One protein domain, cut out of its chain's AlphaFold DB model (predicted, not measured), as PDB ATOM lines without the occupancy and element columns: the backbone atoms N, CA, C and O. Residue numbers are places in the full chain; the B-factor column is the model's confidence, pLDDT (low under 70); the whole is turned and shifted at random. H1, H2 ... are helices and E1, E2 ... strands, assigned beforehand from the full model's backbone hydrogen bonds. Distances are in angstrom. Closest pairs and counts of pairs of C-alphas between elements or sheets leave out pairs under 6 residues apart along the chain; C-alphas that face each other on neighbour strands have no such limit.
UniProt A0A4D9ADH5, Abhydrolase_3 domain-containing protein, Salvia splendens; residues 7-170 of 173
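What this domain is: This is residues 7 to 170 of the 173 residues of the protein "Abhydrolase_3 domain-containing protein" of Salvia splendens (UniProt A0A4D9ADH5). What does the model look like? A small slab of three parallel strands, E3, E4 and E5, has H2 packed over one face, while the antiparallel hairpin of E1 and E2 reaches away beside E3. H1 and its loop lie at one end of the long axis, and H3 at the other. What is it built of? The 164 printed residues hold E1, E2, H1, E3, H2, E4, H3, H4, E5 and H5 in chain order; the class is mixed, helices and strands, with under half of the residues in named elements. It is only just compact, close to loose, with a radius of gyration of the C-alphas of 18.2 A, and only just elongated, spanning 54 by 36 by 32 A.

Where its parts are: Where is the larger sheet? E3 is residues 61 to 66, 17.3 A long, from C-alpha 61 at (98.229, 226.378, 303.888); E4 is residues 90 to 96, 17.6 A, and E5 residues 154 to 157. Where is the other sheet? E1, residues 13 to 21, measures 24.7 A from C-alpha 13 at (101.799, 230.556, 316.890), and E2, residues 26 to 33, measures 23.4 A. Where are the helices? H1 is residues 50 to 55, H2 68 to 77, 14.5 A long, and H3 113 to 126, 20.0 A. H4 is residues 146 to 149, and H5, residues 165 to 169, ends at C-alpha 169 at (104.650, 243.643, 289.707).

How they stand to each other: How do the strands pair? Inner strand E4 is parallel to E3, with N 94 and O 63 at 2.9 A, and to E5, with N 155 and O 93 at 2.9 A, within hydrogen-bond range. E1 and E2 form an antiparallel hairpin at 157 degrees, with N 18 and O 28 at 2.8 A. What is on the larger sheet? H2 runs along the strands over E3 at a height over the sheet of 6.9 A; the C-alphas of Ser 64 and Ala 73 are the closest of E3 and H2, at 5.7 A. E3, H2, E4 form a strand-helix-strand unit, two parallel strands joined through a helix, with a right-handed crossover, as do E4, H3 H4, E5. H5 only grazes the sheet. What of the rest? H1, H3 and H4 are not on that sheet, and E2 and E3 are near each other. Every O i to N i+4 pair is within hydrogen-bond range in H1, H2, H3 and H5; H4 is too short for one.

The domain as a whole: How far does it reach? The two C-alphas farthest apart, those of Ala 37 and Pro 113, are 55.1 A apart, and residues 44 to 49 stand free. Which links are long? E2 to H1, H2 to E4, E4 to H3 and H3 to H4; the printed part has no cut. Where is confidence low? Residues 7 to 13, 33 to 51, 83 to 87 and 151 to 152 have pLDDT under 70.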
ATOM      1  N   LEU A   7     107.072 228.264 320.825       69.75
ATOM      2  CA  LEU A   7     105.745 228.873 320.950       69.75
ATOM      3  C   LEU A   7     105.881 230.371 321.218       69.75
ATOM      4  O   LEU A   7     106.479 230.773 322.216       69.75
ATOM      5  N   ASN A   8     105.264 231.206 320.382       66.69
ATOM      6  CA  ASN A   8     105.138 232.625 320.689       66.69
ATOM      7  C   ASN A   8     104.018 232.834 321.733       66.69
ATOM      8  O   ASN A   8     102.851 232.543 321.450       66.69
ATOM      9  N   PRO A   9     104.315 233.372 322.932       66.06
ATOM     10  CA  PRO A   9     103.331 233.473 324.009       66.06
ATOM     11  C   PRO A   9     102.197 234.465 323.713       66.06
ATOM     12  O   PRO A   9     101.116 234.312 324.291       66.06
ATOM     13  N   LYS A  10     102.426 235.444 322.822       68.19
ATOM     14  CA  LYS A  10     101.463 236.487 322.437       68.19
ATOM     15  C   LYS A  10     100.566 236.044 321.285       68.19
ATOM     16  O   LYS A  10      99.354 236.138 321.407       68.19
ATOM     17  N   SER A  11     101.146 235.552 320.191       67.31
ATOM     18  CA  SER A  11     100.371 235.146 319.010       67.31
ATOM     19  C   SER A  11      99.837 233.713 319.086       67.31
ATOM     20  O   SER A  11      99.018 233.338 318.256       67.31
ATOM     21  N   LYS A  12     100.306 232.908 320.055       69.06
ATOM     22  CA  LYS A  12     100.029 231.461 320.170       69.06
ATOM     23  C   LYS A  12     100.409 230.658 318.921       69.06
ATOM     24  O   LYS A  12      99.961 229.528 318.747       69.06
ATOM     25  N   VAL A  13     101.261 231.228 318.071       68.94
ATOM     26  CA  VAL A  13     101.799 230.556 316.890       68.94
ATOM     27  C   VAL A  13     102.963 229.678 317.324       68.94
ATOM     28  O   VAL A  13     103.893 230.146 317.989       68.94
ATOM     29  N   LEU A  14     102.899 228.409 316.941       77.56
ATOM     30  CA  LEU A  14     103.995 227.466 317.058       77.56
ATOM     31  C   LEU A  14     104.844 227.563 315.795       77.56
ATOM     32  O   LEU A  14     104.300 227.539 314.693       77.56
ATOM     33  N   SER A  15     106.161 227.654 315.929       78.06
ATOM     34  CA  SER A  15     107.063 227.627 314.781       78.06
ATOM     35  C   SER A  15     108.152 226.584 314.931       78.06
ATOM     36  O   SER A  15     108.618 226.335 316.040       78.06
ATOM     37  N   LYS A  16     108.571 225.973 313.825       80.00
ATOM     38  CA  LYS A  16     109.672 225.008 313.807       80.00
ATOM     39  C   LYS A  16     110.482 225.163 312.529       80.00
ATOM     40  O   LYS A  16     109.903 225.204 311.448       80.00
ATOM     41  N   ASP A  17     111.802 225.167 312.666       80.81
ATOM     42  CA  ASP A  17     112.702 225.031 311.527       80.81
ATOM     43  C   ASP A  17     112.826 223.560 311.132       80.81
ATOM     44  O   ASP A  17     113.091 222.681 311.962       80.81
ATOM     45  N   ILE A  18     112.625 223.294 309.848       79.25
ATOM     46  CA  ILE A  18     112.806 221.990 309.228       79.25
ATOM     47  C   ILE A  18     113.920 222.122 308.209       79.25
ATOM     48  O   ILE A  18     113.899 223.004 307.356       79.25
ATOM     49  N   ILE A  19     114.899 221.232 308.306       79.94
ATOM     50  CA  ILE A  19     115.955 221.124 307.308       79.94
ATOM     51  C   ILE A  19     115.409 220.246 306.185       79.94
ATOM     52  O   ILE A  19     115.031 219.104 306.438       79.94
ATOM     53  N   ILE A  20     115.344 220.801 304.980       76.12
ATOM     54  CA  ILE A  20     114.865 220.116 303.776       76.12
ATOM     55  C   ILE A  20     116.025 219.359 303.135       76.12
ATOM     56  O   ILE A  20     115.907 218.165 302.893       76.12
ATOM     57  N   GLU A  21     117.154 220.038 302.926       77.44
ATOM     58  CA  GLU A  21     118.359 219.446 302.343       77.44
ATOM     59  C   GLU A  21     119.592 219.929 303.124       77.44
ATOM     60  O   GLU A  21     120.084 221.038 302.888       77.44
ATOM     61  N   PRO A  22     120.088 219.136 304.096       78.56
ATOM     62  CA  PRO A  22     121.183 219.545 304.973       78.56
ATOM     63  C   PRO A  22     122.480 219.844 304.224       78.56
ATOM     64  O   PRO A  22     123.206 220.754 304.619       78.56
ATOM     65  N   SER A  23     122.768 219.097 303.152       82.56
ATOM     66  CA  SER A  23     123.994 219.271 302.364       82.56
ATOM     67  C   SER A  23     124.044 220.620 301.641       82.56
ATOM     68  O   SER A  23     125.123 221.160 301.415       82.56
ATOM     69  N   LEU A  24     122.869 221.185 301.346       77.19
ATOM     70  CA  LEU A  24     122.692 222.471 300.677       77.19
ATOM     71  C   LEU A  24     122.275 223.588 301.645       77.19
ATOM     72  O   LEU A  24     121.993 224.702 301.213       77.19
ATOM     73  N   ASN A  25     122.209 223.294 302.948       77.38
ATOM     74  CA  ASN A  25     121.710 224.204 303.980       77.38
ATOM     75  C   ASN A  25     120.304 224.772 303.674       77.38
ATOM     76  O   ASN A  25     119.977 225.900 304.046       77.38
ATOM     77  N   ILE A  26     119.455 223.990 303.001       73.44
ATOM     78  CA  ILE A  26     118.084 224.398 302.684       73.44
ATOM     79  C   ILE A  26     117.198 224.052 303.872       73.44
ATOM     80  O   ILE A  26     117.109 222.895 304.295       73.44
ATOM     81  N   SER A  27     116.508 225.057 304.398       80.12
ATOM     82  CA  SER A  27     115.550 224.905 305.486       80.12
ATOM     83  C   SER A  27     114.283 225.707 305.216       80.12
ATOM     84  O   SER A  27     114.287 226.663 304.443       80.12
ATOM     85  N   ALA A  28     113.191 225.305 305.852       80.81
ATOM     86  CA  ALA A  28     111.946 226.053 305.884       80.81
ATOM     87  C   ALA A  28     111.482 226.205 307.327       80.81
ATOM     88  O   ALA A  28     111.624 225.293 308.145       80.81
ATOM     89  N   ARG A  29     110.874 227.350 307.626       83.50
ATOM     90  CA  ARG A  29     110.197 227.565 308.898       83.50
ATOM     91  C   ARG A  29     108.714 227.298 308.729       83.50
ATOM     92  O   ARG A  29     108.030 227.994 307.985       83.50
ATOM     93  N   LEU A  30     108.213 226.303 309.448       82.56
ATOM     94  CA  LEU A  30     106.783 226.061 309.545       82.56
ATOM     95  C   LEU A  30     106.189 226.921 310.647       82.56
ATOM     96  O   LEU A  30     106.763 227.019 311.731       82.56
ATOM     97  N   TYR A  31     105.013 227.477 310.375       78.75
ATOM     98  CA  TYR A  31     104.181 228.169 311.348       78.75
ATOM     99  C   TYR A  31     102.844 227.443 311.442       78.75
ATOM    100  O   TYR A  31     102.145 227.281 310.446       78.75
ATOM    101  N   ALA A  32     102.491 227.010 312.643       74.88
ATOM    102  CA  ALA A  32     101.239 226.345 312.941       74.88
ATOM    103  C   ALA A  32     100.426 227.199 313.915       74.88
ATOM    104  O   ALA A  32     100.908 227.590 314.983       74.88
ATOM    105  N   SER A  33      99.173 227.469 313.553       64.81
ATOM    106  CA  SER A  33      98.177 227.904 314.527       64.81
ATOM    107  C   SER A  33      97.704 226.663 315.276       64.81
ATOM    108  O   SER A  33      97.237 225.710 314.655       64.81
ATOM    109  N   ILE A  34      97.882 226.635 316.597       62.19
ATOM    110  CA  ILE A  34      97.406 225.513 317.406       62.19
ATOM    111  C   ILE A  34      95.887 225.646 317.522       62.19
ATOM    112  O   ILE A  34      95.391 226.654 318.030       62.19
ATOM    113  N   SER A  35      95.153 224.626 317.078       56.34
ATOM    114  CA  SER A  35      93.714 224.561 317.333       56.34
ATOM    115  C   SER A  35      93.481 224.449 318.847       56.34
ATOM    116  O   SER A  35      94.026 223.535 319.468       56.34
ATOM    117  N   PRO A  36      92.672 225.328 319.472       56.19
ATOM    118  CA  PRO A  36      92.456 225.315 320.922       56.19
ATOM    119  C   PRO A  36      91.802 224.024 321.447       56.19
ATOM    120  O   PRO A  36      91.770 223.810 322.655       56.19
ATOM    121  N   ALA A  37      91.294 223.166 320.558       53.84
ATOM    122  CA  ALA A  37      90.706 221.873 320.894       53.84
ATOM    123  C   ALA A  37      91.732 220.733 321.074       53.84
ATOM    124  O   ALA A  37      91.343 219.645 321.495       53.84
ATOM    125  N   LEU A  38      93.014 220.944 320.748       51.94
ATOM    126  CA  LEU A  38      94.041 219.904 320.822       51.94
ATOM    127  C   LEU A  38      94.992 220.126 322.008       51.94
ATOM    128  O   LEU A  38      95.364 221.267 322.298       51.94
ATOM    129  N   PRO A  39      95.389 219.051 322.719       52.19
ATOM    130  CA  PRO A  39      96.361 219.156 323.798       52.19
ATOM    131  C   PRO A  39      97.708 219.671 323.262       52.19
ATOM    132  O   PRO A  39      98.029 219.449 322.094       52.19
ATOM    133  N   PRO A  40      98.516 220.353 324.096       54.16
ATOM    134  CA  PRO A  40      99.809 220.877 323.673       54.16
ATOM    135  C   PRO A  40     100.696 219.755 323.108       54.16
ATOM    136  O   PRO A  40     100.648 218.626 323.609       54.16
ATOM    137  N   PRO A  41     101.517 220.044 322.081       51.69
ATOM    138  CA  PRO A  41     102.311 219.027 321.408       51.69
ATOM    139  C   PRO A  41     103.243 218.326 322.402       51.69
ATOM    140  O   PRO A  41     104.062 218.962 323.068       51.69
ATOM    141  N   THR A  42     103.139 217.002 322.495       52.19
ATOM    142  CA  THR A  42     104.079 216.182 323.258       52.19
ATOM    143  C   THR A  42     105.340 215.971 322.424       52.19
ATOM    144  O   THR A  42     105.302 215.436 321.317       52.19
ATOM    145  N   ALA A  43     106.490 216.399 322.944       48.34
ATOM    146  CA  ALA A  43     107.783 216.333 322.258       48.34
ATOM    147  C   ALA A  43     108.370 214.902 322.136       48.34
ATOM    148  O   ALA A  43     109.580 214.752 322.001       48.34
ATOM    149  N   GLY A  44     107.548 213.847 322.206       45.94
ATOM    150  CA  GLY A  44     108.009 212.473 322.446       45.94
ATOM    151  C   GLY A  44     107.222 211.367 321.739       45.94
ATOM    152  O   GLY A  44     107.011 210.318 322.333       45.94
ATOM    153  N   GLY A  45     106.764 211.593 320.504       40.88
ATOM    154  CA  GLY A  45     106.173 210.547 319.656       40.88
ATOM    155  C   GLY A  45     107.191 209.956 318.675       40.88
ATOM    156  O   GLY A  45     107.953 210.693 318.055       40.88
ATOM    157  N   ASP A  46     107.167 208.638 318.523       48.81
ATOM    158  CA  ASP A  46     108.031 207.727 317.748       48.81
ATOM    159  C   ASP A  46     108.035 207.884 316.206       48.81
ATOM    160  O   ASP A  46     108.300 206.937 315.466       48.81
ATOM    161  N   GLY A  47     107.825 209.089 315.680       51.62
ATOM    162  CA  GLY A  47     107.961 209.384 314.255       51.62
ATOM    163  C   GLY A  47     108.313 210.849 314.054       51.62
ATOM    164  O   GLY A  47     107.744 211.711 314.723       51.62
ATOM    165  N   SER A  48     109.240 211.133 313.132       59.12
ATOM    166  CA  SER A  48     109.910 212.435 312.951       59.12
ATOM    167  C   SER A  48     108.980 213.658 312.862       59.12
ATOM    168  O   SER A  48     109.440 214.777 313.091       59.12
ATOM    169  N   GLU A  49     107.678 213.472 312.611       69.19
ATOM    170  CA  GLU A  49     106.700 214.553 312.444       69.19
ATOM    171  C   GLU A  49     105.301 214.274 313.031       69.19
ATOM    172  O   GLU A  49     104.328 214.918 312.641       69.19
ATOM    173  N   ALA A  50     105.159 213.360 314.000       67.44
ATOM    174  CA  ALA A  50     103.849 213.044 314.599       67.44
ATOM    175  C   ALA A  50     103.112 214.285 315.147       67.44
ATOM    176  O   ALA A  50     101.886 214.367 315.086       67.44
ATOM    177  N   TRP A  51     103.860 215.284 315.625       69.56
ATOM    178  CA  TRP A  51     103.298 216.544 316.100       69.56
ATOM    179  C   TRP A  51     102.639 217.371 314.979       69.56
ATOM    180  O   TRP A  51     101.605 217.971 315.242       69.56
ATOM    181  N   LEU A  52     103.171 217.384 313.746       73.69
ATOM    182  CA  LEU A  52     102.556 218.100 312.618       73.69
ATOM    183  C   LEU A  52     101.220 217.459 312.265       73.69
ATOM    184  O   LEU A  52     100.188 218.120 312.267       73.69
ATOM    185  N   ARG A  53     101.244 216.141 312.050       72.56
ATOM    186  CA  ARG A  53     100.058 215.349 311.706       72.56
ATOM    187  C   ARG A  53      98.928 215.515 312.721       72.56
ATOM    188  O   ARG A  53      97.769 215.544 312.337       72.56
ATOM    189  N   ASN A  54      99.273 215.593 314.004       72.38
ATOM    190  CA  ASN A  54      98.283 215.609 315.072       72.38
ATOM    191  C   ASN A  54      97.827 217.021 315.467       72.38
ATOM    192  O   ASN A  54      96.833 217.121 316.174       72.38
ATOM    193  N   ASN A  55      98.547 218.087 315.086       71.19
ATOM    194  CA  ASN A  55      98.300 219.442 315.606       71.19
ATOM    195  C   ASN A  55      98.139 220.530 314.536       71.19
ATOM    196  O   ASN A  55      97.852 221.670 314.895       71.19
ATOM    197  N   VAL A  56      98.340 220.218 313.254       75.44
ATOM    198  CA  VAL A  56      98.247 221.189 312.157       75.44
ATOM    199  C   VAL A  56      97.049 220.872 311.277       75.44
ATOM    200  O   VAL A  56      96.885 219.747 310.814       75.44
ATOM    201  N   ASP A  57      96.236 221.894 311.029       75.06
ATOM    202  CA  ASP A  57      95.239 221.870 309.966       75.06
ATOM    203  C   ASP A  57      95.918 222.203 308.628       75.06
ATOM    204  O   ASP A  57      96.514 223.270 308.471       75.06
ATOM    205  N   PHE A  58      95.857 221.270 307.676       77.19
ATOM    206  CA  PHE A  58      96.454 221.405 306.342       77.19
ATOM    207  C   PHE A  58      95.450 221.885 305.275       77.19
ATOM    208  O   PHE A  58      95.805 221.939 304.090       77.19
ATOM    209  N   ASP A  59      94.222 222.251 305.665       76.38
ATOM    210  CA  ASP A  59      93.224 222.825 304.753       76.38
ATOM    211  C   ASP A  59      93.521 224.301 304.392       76.38
ATOM    212  O   ASP A  59      93.402 224.675 303.223       76.38
ATOM    213  N   PRO A  60      94.007 225.166 305.307       83.69
ATOM    214  CA  PRO A  60      94.523 226.477 304.923       83.69
ATOM    215  C   PRO A  60      96.054 226.546 305.021       83.69
ATOM    216  O   PRO A  60      96.600 227.024 306.015       83.69
ATOM    217  N   VAL A  61      96.770 226.167 303.957       85.50
ATOM    218  CA  VAL A  61      98.229 226.378 303.888       85.50
ATOM    219  C   VAL A  61      98.565 227.658 303.135       85.50
ATOM    220  O   VAL A  61      98.113 227.884 302.013       85.50
ATOM    221  N   TYR A  62      99.402 228.488 303.748       89.31
ATOM    222  CA  TYR A  62      99.977 229.673 303.125       89.31
ATOM    223  C   TYR A  62     101.467 229.452 302.907       89.31
ATOM    224  O   TYR A  62     102.155 228.949 303.794       89.31
ATOM    225  N   VAL A  63     101.952 229.832 301.730       91.88
ATOM    226  CA  VAL A  63     103.374 229.754 301.385       91.88
ATOM    227  C   VAL A  63     103.899 231.170 301.232       91.88
ATOM    228  O   VAL A  63     103.208 232.042 300.700       91.88
ATOM    229  N   SER A  64     105.107 231.413 301.720       94.38
ATOM    230  CA  SER A  64     105.736 232.719 301.614       94.38
ATOM    231  C   SER A  64     107.237 232.622 301.433       94.38
ATOM    232  O   SER A  64     107.844 231.665 301.909       94.38
ATOM    233  N   GLY A  65     107.828 233.650 300.837       94.81
ATOM    234  CA  GLY A  65     109.275 233.799 300.788       94.81
ATOM    235  C   GLY A  65     109.709 235.187 300.336       94.81
ATOM    236  O   GLY A  65     108.933 235.927 299.726       94.81
ATOM    237  N   ASP A  66     110.951 235.527 300.656       95.44
ATOM    238  CA  ASP A  66     111.616 236.768 300.281       95.44
ATOM    239  C   ASP A  66     112.709 236.528 299.233       95.44
ATOM    240  O   ASP A  66     113.377 235.497 299.279       95.44
ATOM    241  N   SER A  67     112.896 237.443 298.274       96.00
ATOM    242  CA  SER A  67     113.951 237.328 297.253       96.00
ATOM    243  C   SER A  67     113.932 235.959 296.553       96.00
ATOM    244  O   SER A  67     112.890 235.539 296.032       96.00
ATOM    245  N   VAL A  68     115.045 235.224 296.563       93.94
ATOM    246  CA  VAL A  68     115.152 233.846 296.054       93.94
ATOM    247  C   VAL A  68     114.189 232.876 296.750       93.94
ATOM    248  O   VAL A  68     113.652 231.972 296.117       93.94
ATOM    249  N   GLY A  69     113.871 233.094 298.027       93.94
ATOM    250  CA  GLY A  69     112.824 232.360 298.738       93.94
ATOM    251  C   GLY A  69     111.428 232.644 298.179       93.94
ATOM    252  O   GLY A  69     110.583 231.752 298.146       93.94
ATOM    253  N   GLY A  70     111.187 233.861 297.683       95.38
ATOM    254  CA  GLY A  70     109.967 234.220 296.960       95.38
ATOM    255  C   GLY A  70     109.845 233.469 295.630       95.38
ATOM    256  O   GLY A  70     108.775 232.945 295.318       95.38
ATOM    257  N   ASN A  71     110.950 233.331 294.892       95.75
ATOM    258  CA  ASN A  71     111.010 232.497 293.688       95.75
ATOM    259  C   ASN A  71     110.684 231.023 293.997       95.75
ATOM    260  O   ASN A  71     109.845 230.413 293.330       95.75
ATOM    261  N   ILE A  72     111.273 230.465 295.059       94.19
ATOM    262  CA  ILE A  72     110.997 229.089 295.499       94.19
ATOM    263  C   ILE A  72     109.520 228.933 295.886       94.19
ATOM    264  O   ILE A  72     108.850 228.020 295.405       94.19
ATOM    265  N   ALA A  73     108.983 229.841 296.707       93.62
ATOM    266  CA  ALA A  73     107.582 229.827 297.124       93.62
ATOM    267  C   ALA A  73     106.623 229.879 295.925       93.62
ATOM    268  O   ALA A  73     105.641 229.132 295.878       93.62
ATOM    269  N   HIS A  74     106.928 230.716 294.931       93.88
ATOM    270  CA  HIS A  74     106.192 230.787 293.673       93.88
ATOM    271  C   HIS A  74     106.206 229.439 292.942       93.88
ATOM    272  O   HIS A  74     105.142 228.894 292.638       93.88
ATOM    273  N   ASN A  75     107.387 228.854 292.729       92.81
ATOM    274  CA  ASN A  75     107.544 227.585 292.018       92.81
ATOM    275  C   ASN A  75     106.980 226.369 292.775       92.81
ATOM    276  O   ASN A  75     106.635 225.370 292.149       92.81
ATOM    277  N   MET A  76     106.810 226.448 294.096       89.75
ATOM    278  CA  MET A  76     106.094 225.428 294.871       89.75
ATOM    279  C   MET A  76     104.577 225.480 294.654       89.75
ATOM    280  O   MET A  76     103.922 224.438 294.593       89.75
ATOM    281  N   VAL A  77     104.002 226.683 294.558       90.62
ATOM    282  CA  VAL A  77     102.543 226.871 294.510       90.62
ATOM    283  C   VAL A  77     102.004 226.851 293.081       90.62
ATOM    284  O   VAL A  77     100.952 226.268 292.835       90.62
ATOM    285  N   VAL A  78     102.699 227.458 292.119       90.06
ATOM    286  CA  VAL A  78     102.203 227.644 290.743       90.06
ATOM    287  C   VAL A  78     101.861 226.333 290.020       90.06
ATOM    288  O   VAL A  78     100.762 226.249 289.465       90.06
ATOM    289  N   PRO A  79     102.710 225.284 290.025       86.50
ATOM    290  CA  PRO A  79     102.403 224.039 289.317       86.50
ATOM    291  C   PRO A  79     101.153 223.335 289.856       86.50
ATOM    292  O   PRO A  79     100.358 222.810 289.066       86.50
ATOM    293  N   ALA A  80     100.985 223.367 291.184       84.44
ATOM    294  CA  ALA A  80      99.829 222.850 291.911       84.44
ATOM    295  C   ALA A  80      98.577 223.719 291.719       84.44
ATOM    296  O   ALA A  80      97.459 223.213 291.737       84.44
ATOM    297  N   GLY A  81      98.768 225.021 291.520       81.50
ATOM    298  CA  GLY A  81      97.710 226.007 291.635       81.50
ATOM    299  C   GLY A  81      97.276 226.212 293.088       81.50
ATOM    300  O   GLY A  81      97.685 225.526 294.026       81.50
ATOM    301  N   LEU A  82      96.407 227.194 293.276       70.75
ATOM    302  CA  LEU A  82      95.707 227.388 294.543       70.75
ATOM    303  C   LEU A  82      94.429 226.530 294.492       70.75
ATOM    304  O   LEU A  82      93.756 226.544 293.468       70.75
ATOM    305  N   GLU A  83      94.051 225.836 295.570       61.75
ATOM    306  CA  GLU A  83      92.875 224.927 295.650       61.75
ATOM    307  C   GLU A  83      92.991 223.521 294.990       61.75
ATOM    308  O   GLU A  83      92.086 223.152 294.255       61.75
ATOM    309  N   GLU A  84      94.043 222.734 295.283       61.97
ATOM    310  CA  GLU A  84      94.011 221.268 295.583       61.97
ATOM    311  C   GLU A  84      95.252 220.498 295.088       61.97
ATOM    312  O   GLU A  84      95.461 220.308 293.896       61.97
ATOM    313  N   THR A  85      96.026 219.936 296.027       61.81
ATOM    314  CA  THR A  85      97.033 218.884 295.742       61.81
ATOM    315  C   THR A  85      96.602 217.501 296.252       61.81
ATOM    316  O   THR A  85      97.392 216.559 296.271       61.81
ATOM    317  N   GLY A  86      95.367 217.376 296.755       62.09
ATOM    318  CA  GLY A  86      94.844 216.178 297.426       62.09
ATOM    319  C   GLY A  86      95.384 215.930 298.845       62.09
ATOM    320  O   GLY A  86      94.735 215.231 299.615       62.09
ATOM    321  N   ARG A  87      96.539 216.505 299.223       67.44
ATOM    322  CA  ARG A  87      97.119 216.414 300.586       67.44
ATOM    323  C   ARG A  87      97.246 217.754 301.299       67.44
ATOM    324  O   ARG A  87      97.149 217.807 302.517       67.44
ATOM    325  N   VAL A  88      97.494 218.814 300.538       75.00
ATOM    326  CA  VAL A  88      97.631 220.184 301.030       75.00
ATOM    327  C   VAL A  88      96.792 221.103 300.158       75.00
ATOM    328  O   VAL A  88      96.809 221.004 298.924       75.00
ATOM    329  N   LYS A  89      96.074 222.025 300.786       80.88
ATOM    330  CA  LYS A  89      95.327 223.047 300.070       80.88
ATOM    331  C   LYS A  89      96.006 224.403 300.253       80.88
ATOM    332  O   LYS A  89      95.923 225.042 301.299       80.88
ATOM    333  N   PHE A  90      96.701 224.843 299.202       86.31
ATOM    334  CA  PHE A  90      97.285 226.179 299.174       86.31
ATOM    335  C   PHE A  90      96.173 227.223 299.087       86.31
ATOM    336  O   PHE A  90      95.399 227.260 298.124       86.31
ATOM    337  N   ARG A  91      96.097 228.069 300.115       87.44
ATOM    338  CA  ARG A  91      95.076 229.103 300.283       87.44
ATOM    339  C   ARG A  91      95.571 230.496 299.923       87.44
ATOM    340  O   ARG A  91      94.751 231.354 299.592       87.44
ATOM    341  N   GLY A  92      96.881 230.715 299.961       89.75
ATOM    342  CA  GLY A  92      97.491 231.964 299.529       89.75
ATOM    343  C   GLY A  92      99.005 231.879 299.391       89.75
ATOM    344  O   GLY A  92      99.644 230.966 299.917       89.75
ATOM    345  N   LEU A  93      99.543 232.856 298.672       93.12
ATOM    346  CA  LEU A  93     100.962 233.013 298.383       93.12
ATOM    347  C   LEU A  93     101.378 234.446 298.734       93.12
ATOM    348  O   LEU A  93     100.751 235.398 298.273       93.12
ATOM    349  N   PHE A  94     102.426 234.594 299.539       94.88
ATOM    350  CA  PHE A  94     102.983 235.894 299.913       94.88
ATOM    351  C   PHE A  94     104.426 236.002 299.425       94.88
ATOM    352  O   PHE A  94     105.286 235.235 299.848       94.88
ATOM    353  N   LEU A  95     104.703 236.959 298.552       96.50
ATOM    354  CA  LEU A  95     106.024 237.165 297.969       96.50
ATOM    355  C   LEU A  95     106.569 238.514 298.427       96.50
ATOM    356  O   LEU A  95     105.892 239.528 298.275       96.50
ATOM    357  N   ASN A  96     107.777 238.533 298.981       96.94
ATOM    358  CA  ASN A  96     108.456 239.763 299.377       96.94
ATOM    359  C   ASN A  96     109.681 239.994 298.490       96.94
ATOM    360  O   ASN A  96     110.669 239.281 298.623       96.94
ATOM    361  N   CYS A  97     109.614 240.968 297.587       96.88
ATOM    362  CA  CYS A  97     110.658 241.248 296.602       96.88
ATOM    363  C   CYS A  97     111.141 239.976 295.877       96.88
ATOM    364  O   CYS A  97     112.322 239.656 295.968       96.88
ATOM    365  N   PRO A  98     110.253 239.170 295.256       97.25
ATOM    366  CA  PRO A  98     110.645 237.877 294.699       97.25
ATOM    367  C   PRO A  98     111.712 238.027 293.605       97.25
ATOM    368  O   PRO A  98     111.603 238.896 292.745       97.25
ATOM    369  N   HIS A  99     112.709 237.138 293.612       97.19
ATOM    370  CA  HIS A  99     113.750 237.074 292.585       97.19
ATOM    371  C   HIS A  99     113.175 236.461 291.303       97.19
ATOM    372  O   HIS A  99     113.179 235.246 291.093       97.19
ATOM    373  N   PHE A 100     112.627 237.328 290.465       97.25
ATOM    374  CA  PHE A 100     112.279 237.026 289.089       97.25
ATOM    375  C   PHE A 100     113.228 237.787 288.181       97.25
ATOM    376  O   PHE A 100     113.542 238.944 288.450       97.25
ATOM    377  N   TRP A 101     113.645 237.150 287.093       97.25
ATOM    378  CA  TRP A 101     114.540 237.756 286.111       97.25
ATOM    379  C   TRP A 101     114.159 237.317 284.694       97.25
ATOM    380  O   TRP A 101     113.264 236.490 284.524       97.25
ATOM    381  N   GLY A 102     114.787 237.902 283.679       96.38
ATOM    382  CA  GLY A 102     114.557 237.583 282.271       96.38
ATOM    383  C   GLY A 102     115.664 238.140 281.383       96.38
ATOM    384  O   GLY A 102     116.462 238.956 281.831       96.38
ATOM    385  N   ASN A 103     115.722 237.704 280.122       95.38
ATOM    386  CA  ASN A 103     116.746 238.202 279.191       95.38
ATOM    387  C   ASN A 103     116.523 239.677 278.821       95.38
ATOM    388  O   ASN A 103     117.470 240.453 278.715       95.38
ATOM    389  N   GLU A 104     115.267 240.059 278.576       94.88
ATOM    390  CA  GLU A 104     114.896 241.453 278.329       94.88
ATOM    391  C   GLU A 104     114.873 242.206 279.659       94.88
ATOM    392  O   GLU A 104     114.013 241.924 280.490       94.88
ATOM    393  N   GLN A 105     115.778 243.170 279.835       93.69
ATOM    394  CA  GLN A 105     115.783 244.061 280.996       93.69
ATOM    395  C   GLN A 105     114.592 245.027 280.932       93.69
ATOM    396  O   GLN A 105     114.407 245.720 279.929       93.69
ATOM    397  N   ILE A 106     113.803 245.104 282.003       94.38
ATOM    398  CA  ILE A 106     112.606 245.953 282.085       94.38
ATOM    399  C   ILE A 106     112.694 246.980 283.214       94.38
ATOM    400  O   ILE A 106     113.229 246.723 284.289       94.38
ATOM    401  N   GLY A 107     112.133 248.164 282.958       92.81
ATOM    402  CA  GLY A 107     112.081 249.275 283.908       92.81
ATOM    403  C   GLY A 107     113.443 249.594 284.533       92.81
ATOM    404  O   GLY A 107     114.322 250.087 283.830       92.81
ATOM    405  N   ASN A 108     113.622 249.348 285.835       92.44
ATOM    406  CA  ASN A 108     114.868 249.644 286.546       92.44
ATOM    407  C   ASN A 108     115.886 248.491 286.570       92.44
ATOM    408  O   ASN A 108     116.941 248.655 287.170       92.44
ATOM    409  N   GLU A 109     115.637 247.362 285.904       94.44
ATOM    410  CA  GLU A 109     116.576 246.230 285.902       94.44
ATOM    411  C   GLU A 109     117.951 246.575 285.319       94.44
ATOM    412  O   GLU A 109     118.933 245.928 285.647       94.44
ATOM    413  N   SER A 110     118.053 247.608 284.484       92.75
ATOM    414  CA  SER A 110     119.317 248.067 283.896       92.75
ATOM    415  C   SER A 110     119.989 249.203 284.680       92.75
ATOM    416  O   SER A 110     120.986 249.760 284.217       92.75
ATOM    417  N   SER A 111     119.458 249.580 285.851       92.00
ATOM    418  CA  SER A 111     119.901 250.783 286.568       92.00
ATOM    419  C   SER A 111     121.299 250.675 287.174       92.00
ATOM    420  O   SER A 111     121.946 251.698 287.383       92.00
ATOM    421  N   ASP A 112     121.749 249.457 287.485       95.00
ATOM    422  CA  ASP A 112     123.028 249.197 288.146       95.00
ATOM    423  C   ASP A 112     123.686 247.922 287.572       95.00
ATOM    424  O   ASP A 112     123.226 246.813 287.859       95.00
ATOM    425  N   PRO A 113     124.772 248.054 286.782       95.44
ATOM    426  CA  PRO A 113     125.478 246.915 286.195       95.44
ATOM    427  C   PRO A 113     126.048 245.916 287.211       95.44
ATOM    428  O   PRO A 113     126.137 244.728 286.902       95.44
ATOM    429  N   GLU A 114     126.442 246.361 288.410       96.50
ATOM    430  CA  GLU A 114     126.952 245.461 289.451       96.50
ATOM    431  C   GLU A 114     125.816 244.628 290.049       96.50
ATOM    432  O   GLU A 114     125.973 243.422 290.257       96.50
ATOM    433  N   MET A 115     124.651 245.242 290.277       94.44
ATOM    434  CA  MET A 115     123.462 244.513 290.721       94.44
ATOM    435  C   MET A 115     122.962 243.543 289.649       94.44
ATOM    436  O   MET A 115     122.662 242.404 289.993       94.44
ATOM    437  N   VAL A 116     122.949 243.936 288.371       96.69
ATOM    438  CA  VAL A 116     122.620 243.033 287.251       96.69
ATOM    439  C   VAL A 116     123.514 241.799 287.275       96.69
ATOM    440  O   VAL A 116     123.017 240.676 287.349       96.69
ATOM    441  N   ALA A 117     124.835 242.000 287.288       96.88
ATOM    442  CA  ALA A 117     125.792 240.900 287.305       96.88
ATOM    443  C   ALA A 117     125.598 239.995 288.532       96.88
ATOM    444  O   ALA A 117     125.734 238.772 288.435       96.88
ATOM    445  N   ARG A 118     125.245 240.574 289.687       95.81
ATOM    446  CA  ARG A 118     124.927 239.814 290.898       95.81
ATOM    447  C   ARG A 118     123.677 238.954 290.716       95.81
ATOM    448  O   ARG A 118     123.768 237.754 290.972       95.81
ATOM    449  N   GLU A 119     122.547 239.518 290.293       95.19
ATOM    450  CA  GLU A 119     121.295 238.760 290.143       95.19
ATOM    451  C   GLU A 119     121.435 237.645 289.093       95.19
ATOM    452  O   GLU A 119     121.078 236.495 289.352       95.19
ATOM    453  N   GLU A 120     122.082 237.933 287.963       96.69
ATOM    454  CA  GLU A 120     122.388 236.936 286.933       96.69
ATOM    455  C   GLU A 120     123.303 235.822 287.457       96.69
ATOM    456  O   GLU A 120     123.068 234.636 287.197       96.69
ATOM    457  N   SER A 121     124.324 236.177 288.247       96.88
ATOM    458  CA  SER A 121     125.219 235.188 288.846       96.88
ATOM    459  C   SER A 121     124.473 234.242 289.787       96.88
ATOM    460  O   SER A 121     124.750 233.043 289.763       96.88
ATOM    461  N   ILE A 122     123.506 234.728 290.572       95.25
ATOM    462  CA  ILE A 122     122.715 233.891 291.483       95.25
ATOM    463  C   ILE A 122     122.013 232.781 290.694       95.25
ATOM    464  O   ILE A 122     122.124 231.612 291.068       95.25
ATOM    465  N   TRP A 123     121.365 233.117 289.575       96.38
ATOM    466  CA  TRP A 123     120.675 232.133 288.741       96.38
ATOM    467  C   TRP A 123     121.628 231.121 288.100       96.38
ATOM    468  O   TRP A 123     121.404 229.914 288.203       96.38
ATOM    469  N   ILE A 124     122.724 231.593 287.493       96.50
ATOM    470  CA  ILE A 124     123.711 230.729 286.823       96.50
ATOM    471  C   ILE A 124     124.303 229.706 287.802       96.50
ATOM    472  O   ILE A 124     124.481 228.541 287.449       96.50
ATOM    473  N   HIS A 125     124.593 230.123 289.037       93.94
ATOM    474  CA  HIS A 125     125.137 229.224 290.053       93.94
ATOM    475  C   HIS A 125     124.075 228.282 290.631       93.94
ATOM    476  O   HIS A 125     124.374 227.116 290.885       93.94
ATOM    477  N   ALA A 126     122.847 228.763 290.844       91.12
ATOM    478  CA  ALA A 126     121.769 227.960 291.419       91.12
ATOM    479  C   ALA A 126     121.233 226.900 290.442       91.12
ATOM    480  O   ALA A 126     120.901 225.791 290.864       91.12
ATOM    481  N   TYR A 127     121.156 227.222 289.147       93.25
ATOM    482  CA  TYR A 127     120.610 226.333 288.124       93.25
ATOM    483  C   TYR A 127     121.460 226.340 286.837       93.25
ATOM    484  O   TYR A 127     121.038 226.849 285.796       93.25
ATOM    485  N   PRO A 128     122.659 225.723 286.865       93.69
ATOM    486  CA  PRO A 128     123.636 225.803 285.771       93.69
ATOM    487  C   PRO A 128     123.173 225.147 284.463       93.69
ATOM    488  O   PRO A 128     123.714 225.442 283.403       93.69
ATOM    489  N   ASN A 129     122.170 224.269 284.530       94.69
ATOM    490  CA  ASN A 129     121.584 223.596 283.369       94.69
ATOM    491  C   ASN A 129     120.271 224.256 282.901       94.69
ATOM    492  O   ASN A 129     119.486 223.606 282.211       94.69
ATOM    493  N   SER A 130     119.998 225.498 283.318       94.62
ATOM    494  CA  SER A 130     118.801 226.230 282.891       94.62
ATOM    495  C   SER A 130     118.788 226.488 281.384       94.62
ATOM    496  O   SER A 130     119.812 226.434 280.699       94.62
ATOM    497  N   THR A 131     117.612 226.837 280.871       95.25
ATOM    498  CA  THR A 131     117.442 227.289 279.483       95.25
ATOM    499  C   THR A 131     117.850 228.754 279.254       95.25
ATOM    500  O   THR A 131     117.695 229.265 278.146       95.25
ATOM    501  N   GLY A 132     118.406 229.423 280.270       96.69
ATOM    502  CA  GLY A 132     118.771 230.842 280.260       96.69
ATOM    503  C   GLY A 132     117.948 231.651 281.264       96.69
ATOM    504  O   GLY A 132     117.350 231.089 282.181       96.69
ATOM    505  N   PHE A 133     117.912 232.976 281.110       97.25
ATOM    506  CA  PHE A 133     117.156 233.834 282.034       97.25
ATOM    507  C   PHE A 133     115.649 233.846 281.769       97.25
ATOM    508  O   PHE A 133     114.883 234.152 282.673       97.25
ATOM    509  N   ASP A 134     115.205 233.444 280.577       97.25
ATOM    510  CA  ASP A 134     113.778 233.233 280.278       97.25
ATOM    511  C   ASP A 134     113.285 231.828 280.662       97.25
ATOM    512  O   ASP A 134     112.204 231.403 280.251       97.25
ATOM    513  N   ASP A 135     114.062 231.092 281.461       97.25
ATOM    514  CA  ASP A 135     113.628 229.808 281.993       97.25
ATOM    515  C   ASP A 135     112.326 229.976 282.810       97.25
ATOM    516  O   ASP A 135     112.253 230.874 283.653       97.25
ATOM    517  N   PRO A 136     111.297 229.125 282.619       95.44
ATOM    518  CA  PRO A 136     110.013 229.230 283.321       95.44
ATOM    519  C   PRO A 136     110.084 229.210 284.855       95.44
ATOM    520  O   PRO A 136     109.117 229.600 285.516       95.44
ATOM    521  N   LEU A 137     111.185 228.711 285.429       95.44
ATOM    522  CA  LEU A 137     111.429 228.732 286.872       95.44
ATOM    523  C   LEU A 137     111.945 230.093 287.369       95.44
ATOM    524  O   LEU A 137     111.783 230.407 288.549       95.44
ATOM    525  N   LEU A 138     112.529 230.914 286.495       97.12
ATOM    526  CA  LEU A 138     113.038 232.248 286.818       97.12
ATOM    527  C   LEU A 138     112.111 233.363 286.334       97.12
ATOM    528  O   LEU A 138     111.855 234.303 287.088       97.12
ATOM    529  N   ASN A 139     111.617 233.252 285.099       96.44
ATOM    530  CA  ASN A 139     110.811 234.268 284.438       96.44
ATOM    531  C   ASN A 139     109.319 233.875 284.437       96.44
ATOM    532  O   ASN A 139     108.909 233.012 283.651       96.44
ATOM    533  N   PRO A 140     108.470 234.517 285.266       93.31
ATOM    534  CA  PRO A 140     107.052 234.172 285.362       93.31
ATOM    535  C   PRO A 140     106.284 234.329 284.047       93.31
ATOM    536  O   PRO A 140     105.315 233.603 283.826       93.31
ATOM    537  N   ASP A 141     106.713 235.233 283.157       92.12
ATOM    538  CA  ASP A 141     106.057 235.458 281.863       92.12
ATOM    539  C   ASP A 141     106.138 234.232 280.941       92.12
ATOM    540  O   ASP A 141     105.250 234.023 280.112       92.12
ATOM    541  N   TYR A 142     107.154 233.385 281.134       93.50
ATOM    542  CA  TYR A 142     107.356 232.141 280.390       93.50
ATOM    543  C   TYR A 142     106.796 230.913 281.116       93.50
ATOM    544  O   TYR A 142     106.865 229.799 280.593       93.50
ATOM    545  N   ASN A 143     106.198 231.081 282.300       91.50
ATOM    546  CA  ASN A 143     105.631 229.971 283.053       91.50
ATOM    547  C   ASN A 143     104.199 229.637 282.585       91.50
ATOM    548  O   ASN A 143     103.253 230.375 282.888       91.50
ATOM    549  N   PRO A 144     103.970 228.485 281.918       90.69
ATOM    550  CA  PRO A 144     102.652 228.139 281.377       90.69
ATOM    551  C   PRO A 144     101.611 227.862 282.470       90.69
ATOM    552  O   PRO A 144     100.406 227.904 282.219       90.69
ATOM    553  N   ASN A 145     102.059 227.578 283.696       89.38
ATOM    554  CA  ASN A 145     101.189 227.273 284.823       89.38
ATOM    555  C   ASN A 145     100.755 228.525 285.595       89.38
ATOM    556  O   ASN A 145      99.941 228.393 286.506       89.38
ATOM    557  N   LEU A 146     101.233 229.727 285.248       87.88
ATOM    558  CA  LEU A 146     100.917 230.950 285.995       87.88
ATOM    559  C   LEU A 146      99.400 231.186 286.119       87.88
ATOM    560  O   LEU A 146      98.904 231.606 287.165       87.88
ATOM    561  N   SER A 147      98.640 230.820 285.084       87.12
ATOM    562  CA  SER A 147      97.173 230.901 285.063       87.12
ATOM    563  C   SER A 147      96.484 230.041 286.135       87.12
ATOM    564  O   SER A 147      95.371 230.371 286.552       87.12
ATOM    565  N   LYS A 148      97.139 228.987 286.648       86.50
ATOM    566  CA  LYS A 148      96.610 228.115 287.712       86.50
ATOM    567  C   LYS A 148      96.499 228.809 289.066       86.50
ATOM    568  O   LYS A 148      95.723 228.365 289.915       86.50
ATOM    569  N   LEU A 149      97.226 229.909 289.279       83.19
ATOM    570  CA  LEU A 149      97.007 230.752 290.455       83.19
ATOM    571  C   LEU A 149      95.610 231.385 290.428       83.19
ATOM    572  O   LEU A 149      95.034 231.620 291.485       83.19
ATOM    573  N   GLY A 150      95.018 231.599 289.248       71.38
ATOM    574  CA  GLY A 150      93.707 232.228 289.095       71.38
ATOM    575  C   GLY A 150      93.634 233.626 289.730       71.38
ATOM    576  O   GLY A 150      94.641 234.257 290.024       71.38
ATOM    577  N   ARG A 151      92.416 234.118 289.984       65.25
ATOM    578  CA  ARG A 151      92.166 235.402 290.679       65.25
ATOM    579  C   ARG A 151      92.203 235.240 292.204       65.25
ATOM    580  O   ARG A 151      91.237 235.573 292.891       65.25
ATOM    581  N   LYS A 152      93.236 234.586 292.731       69.50
ATOM    582  CA  LYS A 152      93.272 234.122 294.129       69.50
ATOM    583  C   LYS A 152      94.264 234.943 294.964       69.50
ATOM    584  O   LYS A 152      94.902 235.859 294.463       69.50
ATOM    585  N   LYS A 153      94.320 234.651 296.270       83.75
ATOM    586  CA  LYS A 153      95.020 235.424 297.316       83.75
ATOM    587  C   LYS A 153      96.549 235.374 297.161       83.75
ATOM    588  O   LYS A 153      97.224 234.668 297.909       83.75
ATOM    589  N   VAL A 154      97.075 236.107 296.187       90.62
ATOM    590  CA  VAL A 154      98.505 236.373 296.027       90.62
ATOM    591  C   VAL A 154      98.765 237.805 296.472       90.62
ATOM    592  O   VAL A 154      98.070 238.722 296.042       90.62
ATOM    593  N   VAL A 155      99.744 237.993 297.350       93.44
ATOM    594  CA  VAL A 155     100.224 239.316 297.753       93.44
ATOM    595  C   VAL A 155     101.691 239.403 297.381       93.44
ATOM    596  O   VAL A 155     102.471 238.534 297.766       93.44
ATOM    597  N   VAL A 156     102.054 240.451 296.648       94.81
ATOM    598  CA  VAL A 156     103.437 240.741 296.272       94.81
ATOM    599  C   VAL A 156     103.818 242.085 296.879       94.81
ATOM    600  O   VAL A 156     103.150 243.089 296.637       94.81
ATOM    601  N   TYR A 157     104.871 242.093 297.690       96.25
ATOM    602  CA  TYR A 157     105.543 243.303 298.146       96.25
ATOM    603  C   TYR A 157     106.764 243.551 297.275       96.25
ATOM    604  O   TYR A 157     107.485 242.615 296.934       96.25
ATOM    605  N   VAL A 158     106.996 244.814 296.943       96.31
ATOM    606  CA  VAL A 158     108.183 245.276 296.226       96.31
ATOM    607  C   VAL A 158     108.706 246.525 296.919       96.31
ATOM    608  O   VAL A 158     107.916 247.363 297.363       96.31
ATOM    609  N   ALA A 159     110.024 246.652 297.033       95.56
ATOM    610  CA  ALA A 159     110.645 247.880 297.504       95.56
ATOM    611  C   ALA A 159     110.847 248.854 296.331       95.56
ATOM    612  O   ALA A 159     111.102 248.444 295.202       95.56
ATOM    613  N   GLU A 160     110.703 250.155 296.601       94.19
ATOM    614  CA  GLU A 160     110.724 251.218 295.580       94.19
ATOM    615  C   GLU A 160     112.015 251.225 294.750       94.19
ATOM    616  O   GLU A 160     111.961 251.402 293.539       94.19
ATOM    617  N   TYR A 161     113.151 250.979 295.404       93.19
ATOM    618  CA  TYR A 161     114.485 251.003 294.798       93.19
ATOM    619  C   TYR A 161     115.045 249.602 294.515       93.19
ATOM    620  O   TYR A 161     116.248 249.442 294.336       93.19
ATOM    621  N   ASP A 162     114.196 248.573 294.529       94.75
ATOM    622  CA  ASP A 162     114.621 247.203 294.251       94.75
ATOM    623  C   ASP A 162     114.734 246.964 292.746       94.75
ATOM    624  O   ASP A 162     113.790 247.239 292.007       94.75
ATOM    625  N   ILE A 163     115.858 246.412 292.293       95.56
ATOM    626  CA  ILE A 163     116.081 246.047 290.887       95.56
ATOM    627  C   ILE A 163     115.083 244.986 290.394       95.56
ATOM    628  O   ILE A 163     114.772 244.930 289.213       95.56
ATOM    629  N   LEU A 164     114.529 244.180 291.307       95.56
ATOM    630  CA  LEU A 164     113.553 243.123 291.016       95.56
ATOM    631  C   LEU A 164     112.107 243.643 290.910       95.56
ATOM    632  O   LEU A 164     111.180 242.879 290.618       95.56
ATOM    633  N   ARG A 165     111.883 244.934 291.191       95.06
ATOM    634  CA  ARG A 165     110.554 245.536 291.368       95.06
ATOM    635  C   ARG A 165     109.647 245.326 290.161       95.06
ATOM    636  O   ARG A 165     108.513 244.877 290.317       95.06
ATOM    637  N   GLU A 166     110.126 245.693 288.978       94.56
ATOM    638  CA  GLU A 166     109.296 245.820 287.774       94.56
ATOM    639  C   GLU A 166     108.805 244.464 287.273       94.56
ATOM    640  O   GLU A 166     107.658 244.309 286.855       94.56
ATOM    641  N   ARG A 167     109.634 243.430 287.407       94.94
ATOM    642  CA  ARG A 167     109.219 242.071 287.067       94.94
ATOM    643  C   ARG A 167     108.301 241.457 288.109       94.94
ATOM    644  O   ARG A 167     107.388 240.716 287.752       94.94
ATOM    645  N   ALA A 168     108.496 241.787 289.384       93.94
ATOM    646  CA  ALA A 168     107.640 241.307 290.462       93.94
ATOM    647  C   ALA A 168     106.201 241.847 290.380       93.94
ATOM    648  O   ALA A 168     105.268 241.109 290.702       93.94
ATOM    649  N   ILE A 169     106.001 243.092 289.933       90.88
ATOM    650  CA  ILE A 169     104.650 243.643 289.707       90.88
ATOM    651  C   ILE A 169     103.978 243.059 288.455       90.88
ATOM    652  O   ILE A 169     102.750 242.978 288.404       90.88
ATOM    653  N   GLY A 170     104.775 242.599 287.484       83.00
ATOM    654  CA  GLY A 170     104.302 242.065 286.211       83.00
ATOM    655  C   GLY A 170     103.715 243.138 285.287       83.00
ATOM    656  O   GLY A 170     103.535 244.298 285.654       83.00
TER     657      GLY A 170